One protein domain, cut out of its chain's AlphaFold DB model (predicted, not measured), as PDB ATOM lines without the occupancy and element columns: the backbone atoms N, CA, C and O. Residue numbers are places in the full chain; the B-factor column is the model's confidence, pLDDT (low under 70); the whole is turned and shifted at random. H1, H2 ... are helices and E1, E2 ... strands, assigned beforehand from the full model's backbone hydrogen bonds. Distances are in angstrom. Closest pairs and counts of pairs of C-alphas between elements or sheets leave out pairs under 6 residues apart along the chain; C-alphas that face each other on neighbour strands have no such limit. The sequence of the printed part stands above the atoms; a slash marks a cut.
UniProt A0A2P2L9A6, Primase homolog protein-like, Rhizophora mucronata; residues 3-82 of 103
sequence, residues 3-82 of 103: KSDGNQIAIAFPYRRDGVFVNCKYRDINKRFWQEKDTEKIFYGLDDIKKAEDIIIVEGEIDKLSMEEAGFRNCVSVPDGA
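Overview. This is residues 3 to 82 of the 103 residues of the protein "Primase homolog protein-like" of Rhizophora mucronata (UniProt A0A2P2L9A6). A curled, strongly twisted sheet of four strands, built on the long hairpin of E2 and E3, is joined to a smaller unit in which H2 packs on a two-stranded sheet, E5 and E6. Short E1 lies toward one end of the long axis, while H1, four residues long, packs on E6 and only grazes the larger sheet with its residues 46 to 48. The 80 printed residues include two named helices and six named strands, in the order E1, E2, E3, E4, H1, E5, H2, E6, class mixed; the larger sheet runs E1, E2, E3, E4, antiparallel, and the smaller is parallel. The whole is compact, with a radius of gyration of the C-alphas of 13.0 A, and spans 43 by 26 by 22 A.

Arrangement. E1, residues 3 to 5, E2, 8 to 17, E3, 20 to 28, and E4, 33 to 35, form a meander, each strand the antiparallel neighbour of the one before. N 3 and O 10 are 3.3 A apart, N 13 and O 25 2.8 A, and N 26 and O 34 2.8 A, within hydrogen-bond range. E3 bends by 51 degrees at residue 23. H1, residues 46 to 49, only grazes this sheet; its closest C-alphas to E2 are Asp 47 and Arg 17, 6.0 A. E5, residues 56 to 58, H2, 61 to 69, and E6, 75 to 77, form a strand-helix-strand unit, two parallel strands with a helix between, its crossover right-handed. N 58 and O 76 are 2.9 A apart. The closest C-alphas of H2 and E6 are Glu 61 and Ser 77, 5.6 A. H2 also only grazes the larger sheet, and is apart from H1. Every O i to N i+4 pair of H2 is within hydrogen-bond range; H1 is too short for one.

Along the chain. E1 begins at C-alpha 3 (177.719, 267.639, 201.753). E2 is 27.9 A long, E3 24.5 A and H2 12.5 A. E6 ends at C-alpha 77 (167.444, 264.310, 219.357).

Size, cuts and confidence. The C-alphas farthest apart, Asn 7 and Glu 53, are 43.6 A apart. The printed part has no cut and no long link. Residues 3 to 8 have pLDDT under 70.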
ATOM      1  N   LYS A   3     178.179 266.726 202.814       61.28
ATOM      2  CA  LYS A   3     177.719 267.639 201.753       61.28
ATOM      3  C   LYS A   3     178.829 268.648 201.482       61.28
ATOM      4  O   LYS A   3     179.382 269.213 202.426       61.28
ATOM      5  N   SER A   4     179.142 268.852 200.207       57.03
ATOM      6  CA  SER A   4     180.024 269.915 199.731       57.03
ATOM      7  C   SER A   4     179.178 270.986 199.047       57.03
ATOM      8  O   SER A   4     178.510 270.692 198.055       57.03
ATOM      9  N   ASP A   5     179.203 272.206 199.572       58.75
ATOM     10  CA  ASP A   5     178.648 273.395 198.921       58.75
ATOM     11  C   ASP A   5     179.797 274.396 198.729       58.75
ATOM     12  O   ASP A   5     180.303 274.989 199.686       58.75
ATOM     13  N   GLY A   6     180.333 274.469 197.509       66.81
ATOM     14  CA  GLY A   6     181.619 275.121 197.244       66.81
ATOM     15  C   GLY A   6     182.797 274.443 197.968       66.81
ATOM     16  O   GLY A   6     182.953 273.226 197.900       66.81
ATOM     17  N   ASN A   7     183.631 275.235 198.659       65.25
ATOM     18  CA  ASN A   7     184.831 274.777 199.387       65.25
ATOM     19  C   ASN A   7     184.566 274.436 200.873       65.25
ATOM     20  O   ASN A   7     185.500 274.370 201.673       65.25
ATOM     21  N   GLN A   8     183.297 274.296 201.276       67.00
ATOM     22  CA  GLN A   8     182.911 273.995 202.657       67.00
ATOM     23  C   GLN A   8     182.470 272.536 202.792       67.00
ATOM     24  O   GLN A   8     181.552 272.081 202.109       67.00
ATOM     25  N   ILE A   9     183.133 271.817 203.699       87.44
ATOM     26  CA  ILE A   9     182.797 270.444 204.086       87.44
ATOM     27  C   ILE A   9     181.884 270.505 205.310       87.44
ATOM     28  O   ILE A   9     182.226 271.133 206.315       87.44
ATOM     29  N   ALA A  10     180.744 269.819 205.231       92.75
ATOM     30  CA  ALA A  10     179.789 269.718 206.327       92.75
ATOM     31  C   ALA A  10     179.491 268.262 206.693       92.75
ATOM     32  O   ALA A  10     179.361 267.394 205.821       92.75
ATOM     33  N   ILE A  11     179.314 268.011 207.990       93.75
ATOM     34  CA  ILE A  11     178.719 266.773 208.493       93.75
ATOM     35  C   ILE A  11     177.216 266.862 208.250       93.75
ATOM     36  O   ILE A  11     176.597 267.850 208.638       93.75
ATOM     37  N   ALA A  12     176.643 265.845 207.608       94.81
ATOM     38  CA  ALA A  12     175.213 265.761 207.350       94.81
ATOM     39  C   ALA A  12     174.544 264.755 208.299       94.81
ATOM     40  O   ALA A  12     174.974 263.599 208.387       94.81
ATOM     41  N   PHE A  13     173.463 265.195 208.939       95.69
ATOM     42  CA  PHE A  13     172.581 264.432 209.816       95.69
ATOM     43  C   PHE A  13     171.249 264.185 209.085       95.69
ATOM     44  O   PHE A  13     170.387 265.069 209.062       95.69
ATOM     45  N   PRO A  14     171.077 263.027 208.419       95.44
ATOM     46  CA  PRO A  14     169.866 262.725 207.666       95.44
ATOM     47  C   PRO A  14     168.744 262.238 208.590       95.44
ATOM     48  O   PRO A  14     168.873 261.206 209.245       95.44
ATOM     49  N   TYR A  15     167.617 262.937 208.583       95.88
ATOM     50  CA  TYR A  15     166.412 262.569 209.317       95.88
ATOM     51  C   TYR A  15     165.589 261.605 208.472       95.88
ATOM     52  O   TYR A  15     165.343 261.853 207.285       95.88
ATOM     53  N   ARG A  16     165.173 260.497 209.086       95.69
ATOM     54  CA  ARG A  16     164.388 259.453 208.433       95.69
ATOM     55  C   ARG A  16     163.179 259.063 209.269       95.69
ATOM     56  O   ARG A  16     163.244 259.084 210.496       95.69
ATOM     57  N   ARG A  17     162.108 258.694 208.572       95.56
ATOM     58  CA  ARG A  17     160.918 258.049 209.125       95.56
ATOM     59  C   ARG A  17     160.578 256.864 208.234       95.56
ATOM     60  O   ARG A  17     160.451 257.028 207.025       95.56
ATOM     61  N   ASP A  18     160.469 255.679 208.819       95.62
ATOM     62  CA  ASP A  18     160.224 254.429 208.090       95.62
ATOM     63  C   ASP A  18     161.272 254.166 206.997       95.62
ATOM     64  O   ASP A  18     160.968 253.675 205.913       95.62
ATOM     65  N   GLY A  19     162.530 254.537 207.258       95.00
ATOM     66  CA  GLY A  19     163.617 254.465 206.284       95.00
ATOM     67  C   GLY A  19     163.550 255.521 205.172       95.00
ATOM     68  O   GLY A  19     164.522 255.665 204.424       95.00
ATOM     69  N   VAL A  20     162.474 256.307 205.078       96.38
ATOM     70  CA  VAL A  20     162.291 257.375 204.086       96.38
ATOM     71  C   VAL A  20     163.000 258.643 204.549       96.38
ATOM     72  O   VAL A  20     162.896 259.034 205.706       96.38
ATOM     73  N   PHE A  21     163.740 259.290 203.647       95.00
ATOM     74  CA  PHE A  21     164.392 260.573 203.913       95.00
ATOM     75  C   PHE A  21     163.354 261.693 204.062       95.00
ATOM     76  O   PHE A  21     162.499 261.847 203.194       95.00
ATOM     77  N   VAL A  22     163.461 262.481 205.134       95.19
ATOM     78  CA  VAL A  22     162.518 263.571 205.446       95.19
ATOM     79  C   VAL A  22     163.197 264.941 205.412       95.19
ATOM     80  O   VAL A  22     162.668 265.880 204.827       95.19
ATOM     81  N   ASN A  23     164.375 265.062 206.027       93.81
ATOM     82  CA  ASN A  23     165.153 266.299 206.089       93.81
ATOM     83  C   ASN A  23     166.640 265.970 206.306       93.81
ATOM     84  O   ASN A  23     167.009 264.838 206.621       93.81
ATOM     85  N   CYS A  24     167.507 266.965 206.179       94.06
ATOM     86  CA  CYS A  24     168.895 266.899 206.573       94.06
ATOM     87  C   CYS A  24     169.312 268.182 207.294       94.06
ATOM     88  O   CYS A  24     169.073 269.289 206.805       94.06
ATOM     89  N   LYS A  25     169.988 268.018 208.430       93.50
ATOM     90  CA  LYS A  25     170.683 269.099 209.127       93.50
ATOM     91  C   LYS A  25     172.178 268.955 208.900       93.50
ATOM     92  O   LYS A  25     172.696 267.849 208.772       93.50
ATOM     93  N   TYR A  26     172.875 270.071 208.858       93.44
ATOM     94  CA  TYR A  26     174.291 270.133 208.550       93.44
ATOM     95  C   TYR A  26     175.030 270.915 209.619       93.44
ATOM     96  O   TYR A  26     174.478 271.845 210.211       93.44
ATOM     97  N   ARG A  27     176.292 270.548 209.838       92.81
ATOM     98  CA  ARG A  27     177.225 271.281 210.692       92.81
ATOM     99  C   ARG A  27     178.578 271.407 210.006       92.81
ATOM    100  O   ARG A  27     179.159 270.395 209.612       92.81
ATOM    101  N   ASP A  28     179.087 272.630 209.899       92.75
ATOM    102  CA  ASP A  28     180.444 272.884 209.403       92.75
ATOM    103  C   ASP A  28     181.499 272.824 210.527       92.75
ATOM    104  O   ASP A  28     181.197 272.705 211.721       92.75
ATOM    105  N   ILE A  29     182.772 272.943 210.141       91.00
ATOM    106  CA  ILE A  29     183.909 272.994 211.072       91.00
ATOM    107  C   ILE A  29     183.839 274.190 212.040       91.00
ATOM    108  O   ILE A  29     184.334 274.110 213.164       91.00
ATOM    109  N   ASN A  30     183.169 275.277 211.643       92.31
ATOM    110  CA  ASN A  30     182.963 276.474 212.461       92.31
ATOM    111  C   ASN A  30     181.752 276.348 213.398       92.31
ATOM    112  O   ASN A  30     181.361 277.333 214.027       92.31
ATOM    113  N   LYS A  31     181.162 275.149 213.508       90.38
ATOM    114  CA  LYS A  31     179.984 274.845 214.333       90.38
ATOM    115  C   LYS A  31     178.730 275.621 213.917       90.38
ATOM    116  O   LYS A  31     177.822 275.794 214.728       90.38
ATOM    117  N   ARG A  32     178.659 276.076 212.667       90.50
ATOM    118  CA  ARG A  32     177.450 276.661 212.084       90.50
ATOM    119  C   ARG A  32     176.513 275.542 211.682       90.50
ATOM    120  O   ARG A  32     176.942 274.579 211.049       90.50
ATOM    121  N   PHE A  33     175.244 275.698 212.037       90.94
ATOM    122  CA  PHE A  33     174.196 274.748 211.702       90.94
ATOM    123  C   PHE A  33     173.227 275.336 210.685       90.94
ATOM    124  O   PHE A  33     172.870 276.512 210.763       90.94
ATOM    125  N   TRP A  34     172.778 274.501 209.755       90.88
ATOM    126  CA  TRP A  34     171.677 274.805 208.846       90.88
ATOM    127  C   TRP A  34     170.929 273.523 208.492       90.88
ATOM    128  O   TRP A  34     171.439 272.424 208.697       90.88
ATOM    129  N   GLN A  35     169.717 273.652 207.968       91.19
ATOM    130  CA  GLN A  35     168.889 272.529 207.532       91.19
ATOM    131  C   GLN A  35     168.168 272.886 206.236       91.19
ATOM    132  O   GLN A  35     168.135 274.062 205.856       91.19
ATOM    133  N   GLU A  36     167.606 271.890 205.556       90.62
ATOM    134  CA  GLU A  36     166.790 272.150 204.369       90.62
ATOM    135  C   GLU A  36     165.546 272.985 204.739       90.62
ATOM    136  O   GLU A  36     165.014 272.912 205.852       90.62
ATOM    137  N   LYS A  37     165.124 273.854 203.814       89.75
ATOM    138  CA  LYS A  37     163.944 274.710 203.997       89.75
ATOM    139  C   LYS A  37     162.671 273.924 203.689       89.75
ATOM    140  O   LYS A  37     162.698 273.007 202.878       89.75
ATOM    141  N   ASP A  38     161.566 274.321 204.318       90.06
ATOM    142  CA  ASP A  38     160.212 273.815 204.036       90.06
ATOM    143  C   ASP A  38     160.036 272.289 204.186       90.06
ATOM    144  O   ASP A  38     159.155 271.678 203.587       90.06
ATOM    145  N   THR A  39     160.858 271.667 205.031       91.06
ATOM    146  CA  THR A  39     160.777 270.245 205.385       91.06
ATOM    147  C   THR A  39     160.071 270.024 206.721       91.06
ATOM    148  O   THR A  39     160.126 270.871 207.616       91.06
ATOM    149  N   GLU A  40     159.485 268.841 206.902       91.25
ATOM    150  CA  GLU A  40     158.906 268.432 208.182       91.25
ATOM    151  C   GLU A  40     159.973 268.370 209.288       91.25
ATOM    152  O   GLU A  40     161.093 267.894 209.088       91.25
ATOM    153  N   LYS A  41     159.606 268.846 210.480       90.00
ATOM    154  CA  LYS A  41     160.438 268.764 211.679       90.00
ATOM    155  C   LYS A  41     160.125 267.476 212.424       90.00
ATOM    156  O   LYS A  41     159.040 267.333 212.979       90.00
ATOM    157  N   ILE A  42     161.087 266.560 212.438       93.94
ATOM    158  CA  ILE A  42     160.971 265.262 213.107       93.94
ATOM    159  C   ILE A  42     162.160 265.040 214.041       93.94
ATOM    160  O   ILE A  42     163.187 265.705 213.915       93.94
ATOM    161  N   PHE A  43     162.034 264.086 214.957       95.31
ATOM    162  CA  PHE A  43     163.152 263.643 215.787       95.31
ATOM    163  C   PHE A  43     164.250 262.981 214.946       95.31
ATOM    164  O   PHE A  43     163.970 262.216 214.019       95.31
ATOM    165  N   TYR A  44     165.514 263.242 215.283       96.56
ATOM    166  CA  TYR A  44     166.634 262.501 214.704       96.56
ATOM    167  C   TYR A  44     166.743 261.133 215.385       96.56
ATOM    168  O   TYR A  44     166.788 261.078 216.611       96.56
ATOM    169  N   GLY A  45     166.796 260.045 214.611       96.12
ATOM    170  CA  GLY A  45     166.799 258.674 215.148       96.12
ATOM    171  C   GLY A  45     165.405 258.088 215.402       96.12
ATOM    172  O   GLY A  45     165.281 257.112 216.129       96.12
ATOM    173  N   LEU A  46     164.346 258.662 214.816       95.88
ATOM    174  CA  LEU A  46     162.961 258.234 215.063       95.88
ATOM    175  C   LEU A  46     162.717 256.736 214.794       95.88
ATOM    176  O   LEU A  46     161.936 256.087 215.483       95.88
ATOM    177  N   ASP A  47     163.413 256.166 213.812       95.81
ATOM    178  CA  ASP A  47     163.309 254.740 213.502       95.81
ATOM    179  C   ASP A  47     163.921 253.835 214.587       95.81
ATOM    180  O   ASP A  47     163.480 252.693 214.738       95.81
ATOM    181  N   ASP A  48     164.870 254.347 215.377       95.00
ATOM    182  CA  ASP A  48     165.615 253.579 216.381       95.00
ATOM    183  C   ASP A  48     164.764 253.267 217.628       95.00
ATOM    184  O   ASP A  48     165.034 252.308 218.352       95.00
ATOM    185  N   ILE A  49     163.695 254.036 217.857       95.38
ATOM    186  CA  ILE A  49     162.848 253.943 219.058       95.38
ATOM    187  C   ILE A  49     161.531 253.185 218.853       95.38
ATOM    188  O   ILE A  49     160.800 252.960 219.811       95.38
ATOM    189  N   LYS A  50     161.212 252.730 217.635       93.12
ATOM    190  CA  LYS A  50     159.910 252.100 217.310       93.12
ATOM    191  C   LYS A  50     159.543 250.871 218.140       93.12
ATOM    192  O   LYS A  50     158.373 250.511 218.217       93.12
ATOM    193  N   LYS A  51     160.546 250.179 218.674       92.50
ATOM    194  CA  LYS A  51     160.389 248.973 219.503       92.50
ATOM    195  C   LYS A  51     160.944 249.171 220.914       92.50
ATOM    196  O   LYS A  51     161.137 248.188 221.620       92.50
ATOM    197  N   ALA A  52     161.277 250.406 221.279       93.25
ATOM    198  CA  ALA A  52     161.817 250.726 222.587       93.25
ATOM    199  C   ALA A  52     160.672 250.959 223.579       93.25
ATOM    200  O   ALA A  52     159.671 251.586 223.238       93.25
ATOM    201  N   GLU A  53     160.828 250.447 224.796       92.38
ATOM    202  CA  GLU A  53     159.893 250.703 225.899       92.38
ATOM    203  C   GLU A  53     160.220 252.034 226.588       92.38
ATOM    204  O   GLU A  53     159.322 252.822 226.869       92.38
ATOM    205  N   ASP A  54     161.515 252.320 226.750       92.44
ATOM    206  CA  ASP A  54     162.040 253.580 227.271       92.44
ATOM    207  C   ASP A  54     162.784 254.353 226.184       92.44
ATOM    208  O   ASP A  54     163.477 253.766 225.347       92.44
ATOM    209  N   ILE A  55     162.697 255.682 226.225       94.94
ATOM    210  CA  ILE A  55     163.312 256.568 225.233       94.94
ATOM    211  C   ILE A  55     164.171 257.614 225.936       94.94
ATOM    212  O   ILE A  55     163.727 258.287 226.865       94.94
ATOM    213  N   ILE A  56     165.392 257.789 225.440       95.94
ATOM    214  CA  ILE A  56     166.292 258.870 225.829       95.94
ATOM    215  C   ILE A  56     166.123 260.008 224.825       95.94
ATOM    216  O   ILE A  56     166.204 259.807 223.614       95.94
ATOM    217  N   ILE A  57     165.894 261.218 225.328       95.31
ATOM    218  CA  ILE A  57     165.782 262.418 224.500       95.31
ATOM    219  C   ILE A  57     166.947 263.340 224.839       95.31
ATOM    220  O   ILE A  57     167.123 263.728 225.993       95.31
ATOM    221  N   VAL A  58     167.729 263.698 223.824       95.88
ATOM    222  CA  VAL A  58     168.857 264.631 223.929       95.88
ATOM    223  C   VAL A  58     168.614 265.883 223.087       95.88
ATOM    224  O   VAL A  58     167.711 265.929 222.247       95.88
ATOM    225  N   GLU A  59     169.416 266.923 223.314       94.00
ATOM    226  CA  GLU A  59     169.253 268.188 222.601       94.00
ATOM    227  C   GLU A  59     169.737 268.094 221.145       94.00
ATOM    228  O   GLU A  59     169.015 268.479 220.226       94.00
ATOM    229  N   GLY A  60     170.957 267.589 220.930       94.50
ATOM    230  CA  GLY A  60     171.642 267.667 219.641       94.50
ATOM    231  C   GLY A  60     171.895 266.324 218.960       94.50
ATOM    232  O   GLY A  60     171.914 265.260 219.579       94.50
ATOM    233  N   GLU A  61     172.172 266.378 217.656       96.31
ATOM    234  CA  GLU A  61     172.418 265.178 216.845       96.31
ATOM    235  C   GLU A  61     173.718 264.467 217.257       96.31
ATOM    236  O   GLU A  61     173.794 263.242 217.227       96.31
ATOM    237  N   ILE A  62     174.735 265.224 217.685       95.81
ATOM    238  CA  ILE A  62     176.014 264.672 218.165       95.81
ATOM    239  C   ILE A  62     175.832 263.938 219.499       95.81
ATOM    240  O   ILE A  62     176.451 262.893 219.702       95.81
ATOM    241  N   ASP A  63     174.966 264.435 220.382       96.75
ATOM    242  CA  ASP A  63     174.676 263.772 221.656       96.75
ATOM    243  C   ASP A  63     173.977 262.437 221.403       96.75
ATOM    244  O   ASP A  63     174.344 261.431 222.003       96.75
ATOM    245  N   LYS A  64     173.047 262.386 220.435       97.19
ATOM    246  CA  LYS A  64     172.386 261.134 220.039       97.19
ATOM    247  C   LYS A  64     173.411 260.119 219.550       97.19
ATOM    248  O   LYS A  64     173.372 258.965 219.965       97.19
ATOM    249  N   LEU A  65     174.337 260.547 218.688       97.44
ATOM    250  CA  LEU A  65     175.417 259.681 218.204       97.44
ATOM    251  C   LEU A  65     176.331 259.228 219.349       97.44
ATOM    252  O   LEU A  65     176.737 258.076 219.379       97.44
ATOM    253  N   SER A  66     176.604 260.097 220.322       98.25
ATOM    254  CA  SER A  66     177.405 259.747 221.502       98.25
ATOM    255  C   SER A  66     176.715 258.687 222.368       98.25
ATOM    256  O   SER A  66     177.372 257.770 222.854       98.25
ATOM    257  N   MET A  67     175.390 258.773 222.522       98.12
ATOM    258  CA  MET A  67     174.595 257.746 223.201       98.12
ATOM    259  C   MET A  67     174.643 256.412 222.457       98.12
ATOM    260  O   MET A  67     174.832 255.369 223.082       98.12
ATOM    261  N   GLU A  68     174.548 256.440 221.128       96.81
ATOM    262  CA  GLU A  68     174.650 255.240 220.297       96.81
ATOM    263  C   GLU A  68     176.030 254.571 220.402       96.81
ATOM    264  O   GLU A  68     176.095 253.355 220.598       96.81
ATOM    265  N   GLU A  69     177.115 255.350 220.367       98.12
ATOM    266  CA  GLU A  69     178.487 254.869 220.606       98.12
ATOM    267  C   GLU A  69     178.660 254.279 222.016       98.12
ATOM    268  O   GLU A  69     179.375 253.295 222.202       98.12
ATOM    269  N   ALA A  70     177.960 254.825 223.015       97.88
ATOM    270  CA  ALA A  70     177.924 254.284 224.375       97.88
ATOM    271  C   ALA A  70     177.024 253.036 224.531       97.88
ATOM    272  O   ALA A  70     176.954 252.464 225.618       97.88
ATOM    273  N   GLY A  71     176.344 252.596 223.465       97.19
ATOM    274  CA  GLY A  71     175.482 251.410 223.450       97.19
ATOM    275  C   GLY A  71     173.988 251.683 223.662       97.19
ATOM    276  O   GLY A  71     173.189 250.744 223.629       97.19
ATOM    277  N   PHE A  72     173.578 252.941 223.824       97.19
ATOM    278  CA  PHE A  72     172.180 253.343 223.994       97.19
ATOM    279  C   PHE A  72     171.551 253.720 222.651       97.19
ATOM    280  O   PHE A  72     171.634 254.858 222.190       97.19
ATOM    281  N   ARG A  73     170.901 252.747 222.009       95.62
ATOM    282  CA  ARG A  73     170.261 252.943 220.694       95.62
ATOM    283  C   ARG A  73     168.841 253.499 220.767       95.62
ATOM    284  O   ARG A  73     168.348 254.022 219.780       95.62
ATOM    285  N   ASN A  74     168.199 253.444 221.930       96.56
ATOM    286  CA  ASN A  74     166.873 254.009 222.186       96.56
ATOM    287  C   ASN A  74     166.926 255.532 222.433       96.56
ATOM    288  O   ASN A  74     166.318 256.035 223.377       96.56
ATOM    289  N   CYS A  75     167.682 256.266 221.614       97.19
ATOM    290  CA  CYS A  75     167.940 257.690 221.797       97.19
ATOM    291  C   CYS A  75     167.530 258.497 220.564       97.19
ATOM    292  O   CYS A  75     167.876 258.145 219.436       97.19
ATOM    293  N   VAL A  76     166.873 259.634 220.794       96.94
ATOM    294  CA  VAL A  76     166.528 260.616 219.758       96.94
ATOM    295  C   VAL A  76     167.003 262.016 220.126       96.94
ATOM    296  O   VAL A  76     167.094 262.339 221.309       96.94
ATOM    297  N   SER A  77     167.260 262.868 219.128       96.25
ATOM    298  CA  SER A  77     167.444 264.310 219.357       96.25
ATOM    299  C   SER A  77     166.230 265.123 218.914       96.25
ATOM    300  O   SER A  77     165.566 264.787 217.926       96.25
ATOM    301  N   VAL A  78     165.936 266.200 219.647       93.69
ATOM    302  CA  VAL A  78     164.842 267.127 219.313       93.69
ATOM    303  C   VAL A  78     165.115 267.874 217.993       93.69
ATOM    304  O   VAL A  78     166.270 268.142 217.666       93.69
ATOM    305  N   PRO A  79     164.075 268.250 217.223       87.88
ATOM    306  CA  PRO A  79     164.252 268.883 215.910       87.88
ATOM    307  C   PRO A  79     164.878 270.288 215.956       87.88
ATOM    308  O   PRO A  79     165.653 270.638 215.070       87.88
ATOM    309  N   ASP A  80     164.549 271.097 216.968       83.44
ATOM    310  CA  ASP A  80     164.889 272.532 217.014       83.44
ATOM    311  C   ASP A  80     165.895 272.913 218.117       83.44
ATOM    312  O   ASP A  80     166.152 274.097 218.326       83.44
ATOM    313  N   GLY A  81     166.484 271.930 218.808       80.19
ATOM    314  CA  GLY A  81     167.373 272.175 219.950       80.19
ATOM    315  C   GLY A  81     166.712 272.985 221.073       80.19
ATOM    316  O   GLY A  81     165.486 273.136 221.125       80.19
ATOM    317  N   ALA A  82     167.523 273.512 221.991       78.06
ATOM    318  CA  ALA A  82     167.039 274.437 223.006       78.06
ATOM    319  C   ALA A  82     166.846 275.850 222.414       78.06
ATOM    320  O   ALA A  82     167.687 276.334 221.649       78.06
TER     321      ALA A  82